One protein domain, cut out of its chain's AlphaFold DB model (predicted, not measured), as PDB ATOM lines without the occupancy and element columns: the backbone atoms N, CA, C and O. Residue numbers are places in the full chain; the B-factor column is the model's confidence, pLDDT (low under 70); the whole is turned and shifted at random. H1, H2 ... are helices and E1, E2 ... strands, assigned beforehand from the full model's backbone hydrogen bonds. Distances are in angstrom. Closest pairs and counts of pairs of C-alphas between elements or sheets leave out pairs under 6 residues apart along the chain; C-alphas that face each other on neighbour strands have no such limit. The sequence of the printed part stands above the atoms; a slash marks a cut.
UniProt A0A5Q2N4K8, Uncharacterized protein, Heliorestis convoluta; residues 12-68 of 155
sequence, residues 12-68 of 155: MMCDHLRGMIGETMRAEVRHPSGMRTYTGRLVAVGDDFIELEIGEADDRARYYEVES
ATOM      1  N   MET A  12      77.483  29.442  14.426       78.38
ATOM      2  CA  MET A  12      76.880  28.592  15.439       78.38
ATOM      3  C   MET A  12      77.638  28.839  16.745       78.38
ATOM      4  O   MET A  12      78.834  29.132  16.724       78.38
ATOM      5  N   MET A  13      76.958  28.735  17.888       80.12
ATOM      6  CA  MET A  13      77.568  28.984  19.203       80.12
ATOM      7  C   MET A  13      78.905  28.235  19.366       80.12
ATOM      8  O   MET A  13      79.884  28.816  19.824       80.12
ATOM      9  N   CYS A  14      78.977  26.984  18.905       84.50
ATOM     10  CA  CYS A  14      80.191  26.173  18.963       84.50
ATOM     11  C   CYS A  14      81.323  26.703  18.068       84.50
ATOM     12  O   CYS A  14      82.482  26.604  18.453       84.50
ATOM     13  N   ASP A  15      81.023  27.305  16.913       87.50
ATOM     14  CA  ASP A  15      82.050  27.896  16.040       87.50
ATOM     15  C   ASP A  15      82.666  29.140  16.677       87.50
ATOM     16  O   ASP A  15      83.873  29.362  16.582       87.50
ATOM     17  N   HIS A  16      81.849  29.919  17.389       88.44
ATOM     18  CA  HIS A  16      82.346  31.044  18.169       88.44
ATOM     19  C   HIS A  16      83.241  30.572  19.323       88.44
ATOM     20  O   HIS A  16      84.353  31.071  19.475       88.44
ATOM     21  N   LEU A  17      82.802  29.559  20.076       89.69
ATOM     22  CA  LEU A  17      83.595  28.961  21.155       89.69
ATOM     23  C   LEU A  17      84.913  28.362  20.636       89.69
ATOM     24  O   LEU A  17      85.950  28.536  21.267       89.69
ATOM     25  N   ARG A  18      84.911  27.714  19.464       90.50
ATOM     26  CA  ARG A  18      86.131  27.190  18.821       90.50
ATOM     27  C   ARG A  18      87.143  28.291  18.503       90.50
ATOM     28  O   ARG A  18      88.342  28.055  18.607       90.50
ATOM     29  N   GLY A  19      86.671  29.489  18.154       90.75
ATOM     30  CA  GLY A  19      87.523  30.662  17.956       90.75
ATOM     31  C   GLY A  19      88.188  31.174  19.239       90.75
ATOM     32  O   GLY A  19      89.214  31.834  19.149       90.75
ATOM     33  N   MET A  20      87.638  30.839  20.411       92.25
ATOM     34  CA  MET A  20      88.153  31.245  21.726       92.25
ATOM     35  C   MET A  20      89.056  30.184  22.377       92.25
ATOM     36  O   MET A  20      89.442  30.324  23.538       92.25
ATOM     37  N   ILE A  21      89.390  29.095  21.674       93.50
ATOM     38  CA  ILE A  21      90.289  28.065  22.213       93.50
ATOM     39  C   ILE A  21      91.648  28.696  22.538       93.50
ATOM     40  O   ILE A  21      92.291  29.326  21.700       93.50
ATOM     41  N   GLY A  22      92.099  28.485  23.770       92.62
ATOM     42  CA  GLY A  22      93.325  29.038  24.329       92.62
ATOM     43  C   GLY A  22      93.129  30.332  25.119       92.62
ATOM     44  O   GLY A  22      94.078  30.730  25.800       92.62
ATOM     45  N   GLU A  23      91.945  30.948  25.075       93.69
ATOM     46  CA  GLU A  23      91.594  32.132  25.863       93.69
ATOM     47  C   GLU A  23      91.037  31.758  27.242       93.69
ATOM     48  O   GLU A  23      90.522  30.657  27.459       93.69
ATOM     49  N   THR A  24      91.138  32.686  28.196       92.75
ATOM     50  CA  THR A  24      90.510  32.540  29.513       92.75
ATOM     51  C   THR A  24      89.053  32.971  29.428       92.75
ATOM     52  O   THR A  24      88.764  34.114  29.075       92.75
ATOM     53  N   MET A  25      88.137  32.085  29.808       91.31
ATOM     54  CA  MET A  25      86.707  32.368  29.834       91.31
ATOM     55  C   MET A  25      86.080  32.024  31.185       91.31
ATOM     56  O   MET A  25      86.614  31.247  31.980       91.31
ATOM     57  N   ARG A  26      84.906  32.608  31.423       91.94
ATOM     58  CA  ARG A  26      84.050  32.323  32.573       91.94
ATOM     59  C   ARG A  26      82.819  31.556  32.095       91.94
ATOM     60  O   ARG A  26      82.099  32.036  31.224       91.94
ATOM     61  N   ALA A  27      82.579  30.388  32.674       91.06
ATOM     62  CA  ALA A  27      81.445  29.525  32.379       91.06
ATOM     63  C   ALA A  27      80.531  29.405  33.601       91.06
ATOM     64  O   ALA A  27      80.994  29.163  34.714       91.06
ATOM     65  N   GLU A  28      79.227  29.544  33.389       92.56
ATOM     66  CA  GLU A  28      78.211  29.342  34.423       92.56
ATOM     67  C   GLU A  28      77.494  28.018  34.154       92.56
ATOM     68  O   GLU A  28      76.813  27.846  33.145       92.56
ATOM     69  N   VAL A  29      77.686  27.055  35.053       91.00
ATOM     70  CA  VAL A  29      77.205  25.682  34.924       91.00
ATOM     71  C   VAL A  29      76.094  25.445  35.934       91.00
ATOM     72  O   VAL A  29      76.227  25.701  37.134       91.00
ATOM     73  N   ARG A  30      74.974  24.920  35.444       92.38
ATOM     74  CA  ARG A  30      73.859  24.495  36.290       92.38
ATOM     75  C   ARG A  30      74.176  23.125  36.881       92.38
ATOM     76  O   ARG A  30      74.295  22.150  36.147       92.38
ATOM     77  N   HIS A  31      74.282  23.057  38.200       90.69
ATOM     78  CA  HIS A  31      74.390  21.820  38.961       90.69
ATOM     79  C   HIS A  31      73.073  21.532  39.696       90.69
ATOM     80  O   HIS A  31      72.307  22.455  39.979       90.69
ATOM     81  N   PRO A  32      72.807  20.269  40.072       90.75
ATOM     82  CA  PRO A  32      71.641  19.935  40.893       90.75
ATOM     83  C   PRO A  32      71.642  20.654  42.253       90.75
ATOM     84  O   PRO A  32      70.580  20.896  42.812       90.75
ATOM     85  N   SER A  33      72.814  21.044  42.767       90.56
ATOM     86  CA  SER A  33      72.955  21.802  44.015       90.56
ATOM     87  C   SER A  33      72.829  23.326  43.850       90.56
ATOM     88  O   SER A  33      72.991  24.043  44.831       90.56
ATOM     89  N   GLY A  34      72.656  23.840  42.626       90.44
ATOM     90  CA  GLY A  34      72.650  25.277  42.329       90.44
ATOM     91  C   GLY A  34      73.522  25.662  41.130       90.44
ATOM     92  O   GLY A  34      73.993  24.814  40.376       90.44
ATOM     93  N   MET A  35      73.744  26.958  40.927       92.88
ATOM     94  CA  MET A  35      74.588  27.463  39.838       92.88
ATOM     95  C   MET A  35      76.040  27.593  40.305       92.88
ATOM     96  O   MET A  35      76.293  28.123  41.384       92.88
ATOM     97  N   ARG A  36      76.992  27.108  39.503       89.00
ATOM     98  CA  ARG A  36      78.428  27.252  39.767       89.00
ATOM     99  C   ARG A  36      79.095  28.006  38.636       89.00
ATOM    100  O   ARG A  36      78.746  27.823  37.476       89.00
ATOM    101  N   THR A  37      80.078  28.813  38.991       91.38
ATOM    102  CA  THR A  37      80.842  29.608  38.039       91.38
ATOM    103  C   THR A  37      82.275  29.113  38.037       91.38
ATOM    104  O   THR A  37      82.911  29.095  39.086       91.38
ATOM    105  N   TYR A  38      82.773  28.743  36.863       90.50
ATOM    106  CA  TYR A  38      84.149  28.317  36.645       90.50
ATOM    107  C   TYR A  38      84.861  29.348  35.779       90.50
ATOM    108  O   TYR A  38      84.303  29.820  34.789       90.50
ATOM    109  N   THR A  39      86.093  29.686  36.141       92.38
ATOM    110  CA  THR A  39      86.966  30.541  35.332       92.38
ATOM    111  C   THR A  39      88.197  29.727  34.977       92.38
ATOM    112  O   THR A  39      88.833  29.156  35.858       92.38
ATOM    113  N   GLY A  40      88.513  29.637  33.691       93.56
ATOM    114  CA  GLY A  40      89.606  28.794  33.228       93.56
ATOM    115  C   GLY A  40      89.944  29.043  31.772       93.56
ATOM    116  O   GLY A  40      89.271  29.806  31.077       93.56
ATOM    117  N   ARG A  41      91.013  28.404  31.314       94.56
ATOM    118  CA  ARG A  41      91.440  28.457  29.923       94.56
ATOM    119  C   ARG A  41      90.660  27.436  29.104       94.56
ATOM    120  O   ARG A  41      90.615  26.266  29.468       94.56
ATOM    121  N   LEU A  42      90.055  27.860  27.998       94.62
ATOM    122  CA  LEU A  42      89.334  26.953  27.110       94.62
ATOM    123  C   LEU A  42      90.331  26.088  26.328       94.62
ATOM    124  O   LEU A  42      91.122  26.611  25.547       94.62
ATOM    125  N   VAL A  43      90.303  24.774  26.529       95.06
ATOM    126  CA  VAL A  43      91.242  23.825  25.904       95.06
ATOM    127  C   VAL A  43      90.641  23.203  24.652       95.06
ATOM    128  O   VAL A  43      91.304  23.121  23.618       95.06
ATOM    129  N   ALA A  44      89.381  22.782  24.734       93.38
ATOM    130  CA  ALA A  44      88.698  22.102  23.644       93.38
ATOM    131  C   ALA A  44      87.195  22.395  23.644       93.38
ATOM    132  O   ALA A  44      86.592  22.681  24.679       93.38
ATOM    133  N   VAL A  45      86.590  22.299  22.459       93.62
ATOM    134  CA  VAL A  45      85.147  22.453  22.231       93.62
ATOM    135  C   VAL A  45      84.688  21.314  21.330       93.62
ATOM    136  O   VAL A  45      85.019  21.277  20.140       93.62
ATOM    137  N   GLY A  46      83.942  20.379  21.909       90.19
ATOM    138  CA  GLY A  46      83.210  19.349  21.185       90.19
ATOM    139  C   GLY A  46      81.847  19.848  20.715       90.19
ATOM    140  O   GLY A  46      81.495  21.014  20.890       90.19
ATOM    141  N   ASP A  47      81.066  18.953  20.117       87.94
ATOM    142  CA  ASP A  47      79.704  19.292  19.692       87.94
ATOM    143  C   ASP A  47      78.756  19.443  20.900       87.94
ATOM    144  O   ASP A  47      77.909  20.333  20.892       87.94
ATOM    145  N   ASP A  48      78.982  18.665  21.971       89.31
ATOM    146  CA  ASP A  48      78.144  18.635  23.185       89.31
ATOM    147  C   ASP A  48      78.902  18.966  24.487       89.31
ATOM    148  O   ASP A  48      78.339  18.895  25.580       89.31
ATOM    149  N   PHE A  49      80.194  19.294  24.409       89.62
ATOM    150  CA  PHE A  49      81.021  19.539  25.593       89.62
ATOM    151  C   PHE A  49      82.072  20.622  25.359       89.62
ATOM    152  O   PHE A  49      82.451  20.914  24.226       89.62
ATOM    153  N   ILE A  50      82.580  21.183  26.454       92.62
ATOM    154  CA  ILE A  50      83.744  22.070  26.472       92.62
ATOM    155  C   ILE A  50      84.710  21.607  27.561       92.62
ATOM    156  O   ILE A  50      84.279  21.135  28.613       92.62
ATOM    157  N   GLU A  51      86.006  21.753  27.316       93.88
ATOM    158  CA  GLU A  51      87.060  21.459  28.287       93.88
ATOM    159  C   GLU A  51      87.692  22.765  28.757       93.88
ATOM    160  O   GLU A  51      88.207  23.545  27.955       93.88
ATOM    161  N   LEU A  52      87.642  22.999  30.066       94.31
ATOM    162  CA  LEU A  52      88.189  24.177  30.727       94.31
ATOM    163  C   LEU A  52      89.313  23.745  31.666       94.31
ATOM    164  O   LEU A  52      89.082  22.996  32.612       94.31
ATOM    165  N   GLU A  53      90.519  24.238  31.415       93.56
ATOM    166  CA  GLU A  53      91.658  24.111  32.318       93.56
ATOM    167  C   GLU A  53      91.539  25.193  33.398       93.56
ATOM    168  O   GLU A  53      91.711  26.387  33.139       93.56
ATOM    169  N   ILE A  54      91.183  24.776  34.609       90.25
ATOM    170  CA  ILE A  54      91.072  25.652  35.775       90.25
ATOM    171  C   ILE A  54      92.451  25.683  36.437       90.25
ATOM    172  O   ILE A  54      93.004  24.639  36.776       90.25
ATOM    173  N   GLY A  55      93.037  26.871  36.578       77.75
ATOM    174  CA  GLY A  55      94.299  27.015  37.297       77.75
ATOM    175  C   GLY A  55      94.098  26.780  38.796       77.75
ATOM    176  O   GLY A  55      93.125  27.269  39.365       77.75
ATOM    177  N   GLU A  56      95.060  26.119  39.447       64.50
ATOM    178  CA  GLU A  56      95.073  25.813  40.897       64.50
ATOM    179  C   GLU A  56      94.901  27.038  41.823       64.50
ATOM    180  O   GLU A  56      94.732  26.887  43.032       64.50
ATOM    181  N   ALA A  57      94.945  28.262  41.293       55.59
ATOM    182  CA  ALA A  57      94.879  29.488  42.081       55.59
ATOM    183  C   ALA A  57      93.464  29.854  42.575       55.59
ATOM    184  O   ALA A  57      93.358  30.569  43.571       55.59
ATOM    185  N   ASP A  58      92.396  29.360  41.935       52.69
ATOM    186  CA  ASP A  58      91.012  29.786  42.227       52.69
ATOM    187  C   ASP A  58      90.116  28.684  42.828       52.69
ATOM    188  O   ASP A  58      88.944  28.929  43.122       52.69
ATOM    189  N   ASP A  59      90.672  27.505  43.135       48.53
ATOM    190  CA  ASP A  59      89.962  26.395  43.802       48.53
ATOM    191  C   ASP A  59      89.641  26.650  45.283       48.53
ATOM    192  O   ASP A  59      89.020  25.823  45.956       48.53
ATOM    193  N   ARG A  60      89.895  27.867  45.777       46.81
ATOM    194  CA  ARG A  60      89.046  28.435  46.826       46.81
ATOM    195  C   ARG A  60      87.714  28.825  46.187       46.81
ATOM    196  O   ARG A  60      87.323  29.994  46.176       46.81
ATOM    197  N   ALA A  61      87.012  27.807  45.677       49.50
ATOM    198  CA  ALA A  61      85.581  27.815  45.507       49.50
ATOM    199  C   ALA A  61      85.047  28.573  46.710       49.50
ATOM    200  O   ALA A  61      85.250  28.163  47.858       49.50
ATOM    201  N   ARG A  62      84.481  29.747  46.434       48.66
ATOM    202  CA  ARG A  62      83.707  30.503  47.396       48.66
ATOM    203  C   ARG A  62      82.561  29.578  47.777       48.66
ATOM    204  O   ARG A  62      81.488  29.620  47.183       48.66
ATOM    205  N   TYR A  63      82.828  28.708  48.743       37.41
ATOM    206  CA  TYR A  63      81.896  28.335  49.775       37.41
ATOM    207  C   TYR A  63      81.447  29.686  50.328       37.41
ATOM    208  O   TYR A  63      82.024  30.234  51.258       37.41
ATOM    209  N   TYR A  64      80.458  30.291  49.673       47.53
ATOM    210  CA  TYR A  64      79.475  31.001  50.444       47.53
ATOM    211  C   TYR A  64      78.883  29.894  51.306       47.53
ATOM    212  O   TYR A  64      77.988  29.161  50.888       47.53
ATOM    213  N   GLU A  65      79.461  29.724  52.500       40.00
ATOM    214  CA  GLU A  65      78.608  29.574  53.657       40.00
ATOM    215  C   GLU A  65      77.523  30.617  53.440       40.00
ATOM    216  O   GLU A  65      77.758  31.827  53.451       40.00
ATOM    217  N   VAL A  66      76.344  30.126  53.081       50.56
ATOM    218  CA  VAL A  66      75.110  30.820  53.376       50.56
ATOM    219  C   VAL A  66      75.112  30.881  54.899       50.56
ATOM    220  O   VAL A  66      74.502  30.052  55.566       50.56
ATOM    221  N   GLU A  67      75.909  31.803  55.450       43.41
ATOM    222  CA  GLU A  67      75.662  32.366  56.755       43.41
ATOM    223  C   GLU A  67      74.210  32.794  56.647       43.41
ATOM    224  O   GLU A  67      73.851  33.682  55.869       43.41
ATOM    225  N   SER A  68      73.355  32.040  57.333       41.28
ATOM    226  CA  SER A  68      72.019  32.464  57.686       41.28
ATOM    227  C   SER A  68      72.129  33.937  58.032       41.28
ATOM    228  O   SER A  68      72.809  34.293  58.997       41.28
TER     229      SER A  68
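AT A GLANCE: This is residues 12 to 68 of the 155 residues of an uncharacterized protein of Heliorestis convoluta (UniProt A0A5Q2N4K8). A strongly twisted antiparallel sheet of three strands is folded into two hairpins that share the long strand E2, which turns sharply, with E1 paired along its first part and E3 along its last. The short helix H1 packs on the sheet, mostly near E2, and beyond E3 the printed part runs off into a tail, of which residues 63 to 68 stick out. The printed part has 57 residues, with one named helix and three named strands in the order H1, E1, E2, E3; the sheet's order is E1, E2, E3, and the class is mixed, helices and strands. The whole is loose, with a radius of gyration of the C-alphas of 13.4 A, and flat, spanning 43 by 25 by 12 A.

IN THESE COORDINATES: E2, residues 34 to 45, is the longest strand and measures 23.8 A from first to last C-alpha. E1, residues 24 to 31, measures 21.5 A, and its C-alpha 24 is at (90.510, 32.540, 29.513). E3, residues 50 to 53, measures 10.0 A and ends with C-alpha 53 at (91.658, 24.111, 32.318). H1, residues 13 to 19, measures 10.2 A and begins with C-alpha 13 at (77.568, 28.984, 19.203).

HOW THE PARTS SIT: The strands form a meander, each the antiparallel neighbour of the one before, with E1 and E3 as edge strands. E2 bends by 101 degrees at residue 42, and its pairing is staggered: residues 34 to 41 pair with E1, residues 41 to 45 with E3. E1 and E2 are a hairpin, their directions at 137 degrees; N 27 and O 38 are 2.8 A apart and N 36 and O 29 are 2.9 A apart, within hydrogen-bond range. E2 and E3 are a hairpin too, with N 43 and O 51 within hydrogen-bond range at 2.8 A. H1 is on the sheet at a height over the sheet of 8.3 A. The closest C-alphas of H1 and E2 are those of Arg 18 and Val 45, 5.9 A apart. H1 lies over E3, while E2, with 2 of the helix's C-alphas falling on it, is only just missed. On the local plane H1 and E3 stand at 29 degrees, and H1 only just runs along the strands. In H1 every O i to N i+4 pair is within hydrogen-bond range.

THE WHOLE: The C-alphas farthest apart are those of Asp 15 and Ser 68, at 43.1 A. Residues 30 to 35 and 63 to 68 stand free; the body without them spans 33 by 19 by 12 A. The three links between named elements are tight, and the printed part has no cut. Residues 54 to 68 hold no named element. The mean pLDDT of the printed part is 81.0, and residues 56 to 68 are under 70.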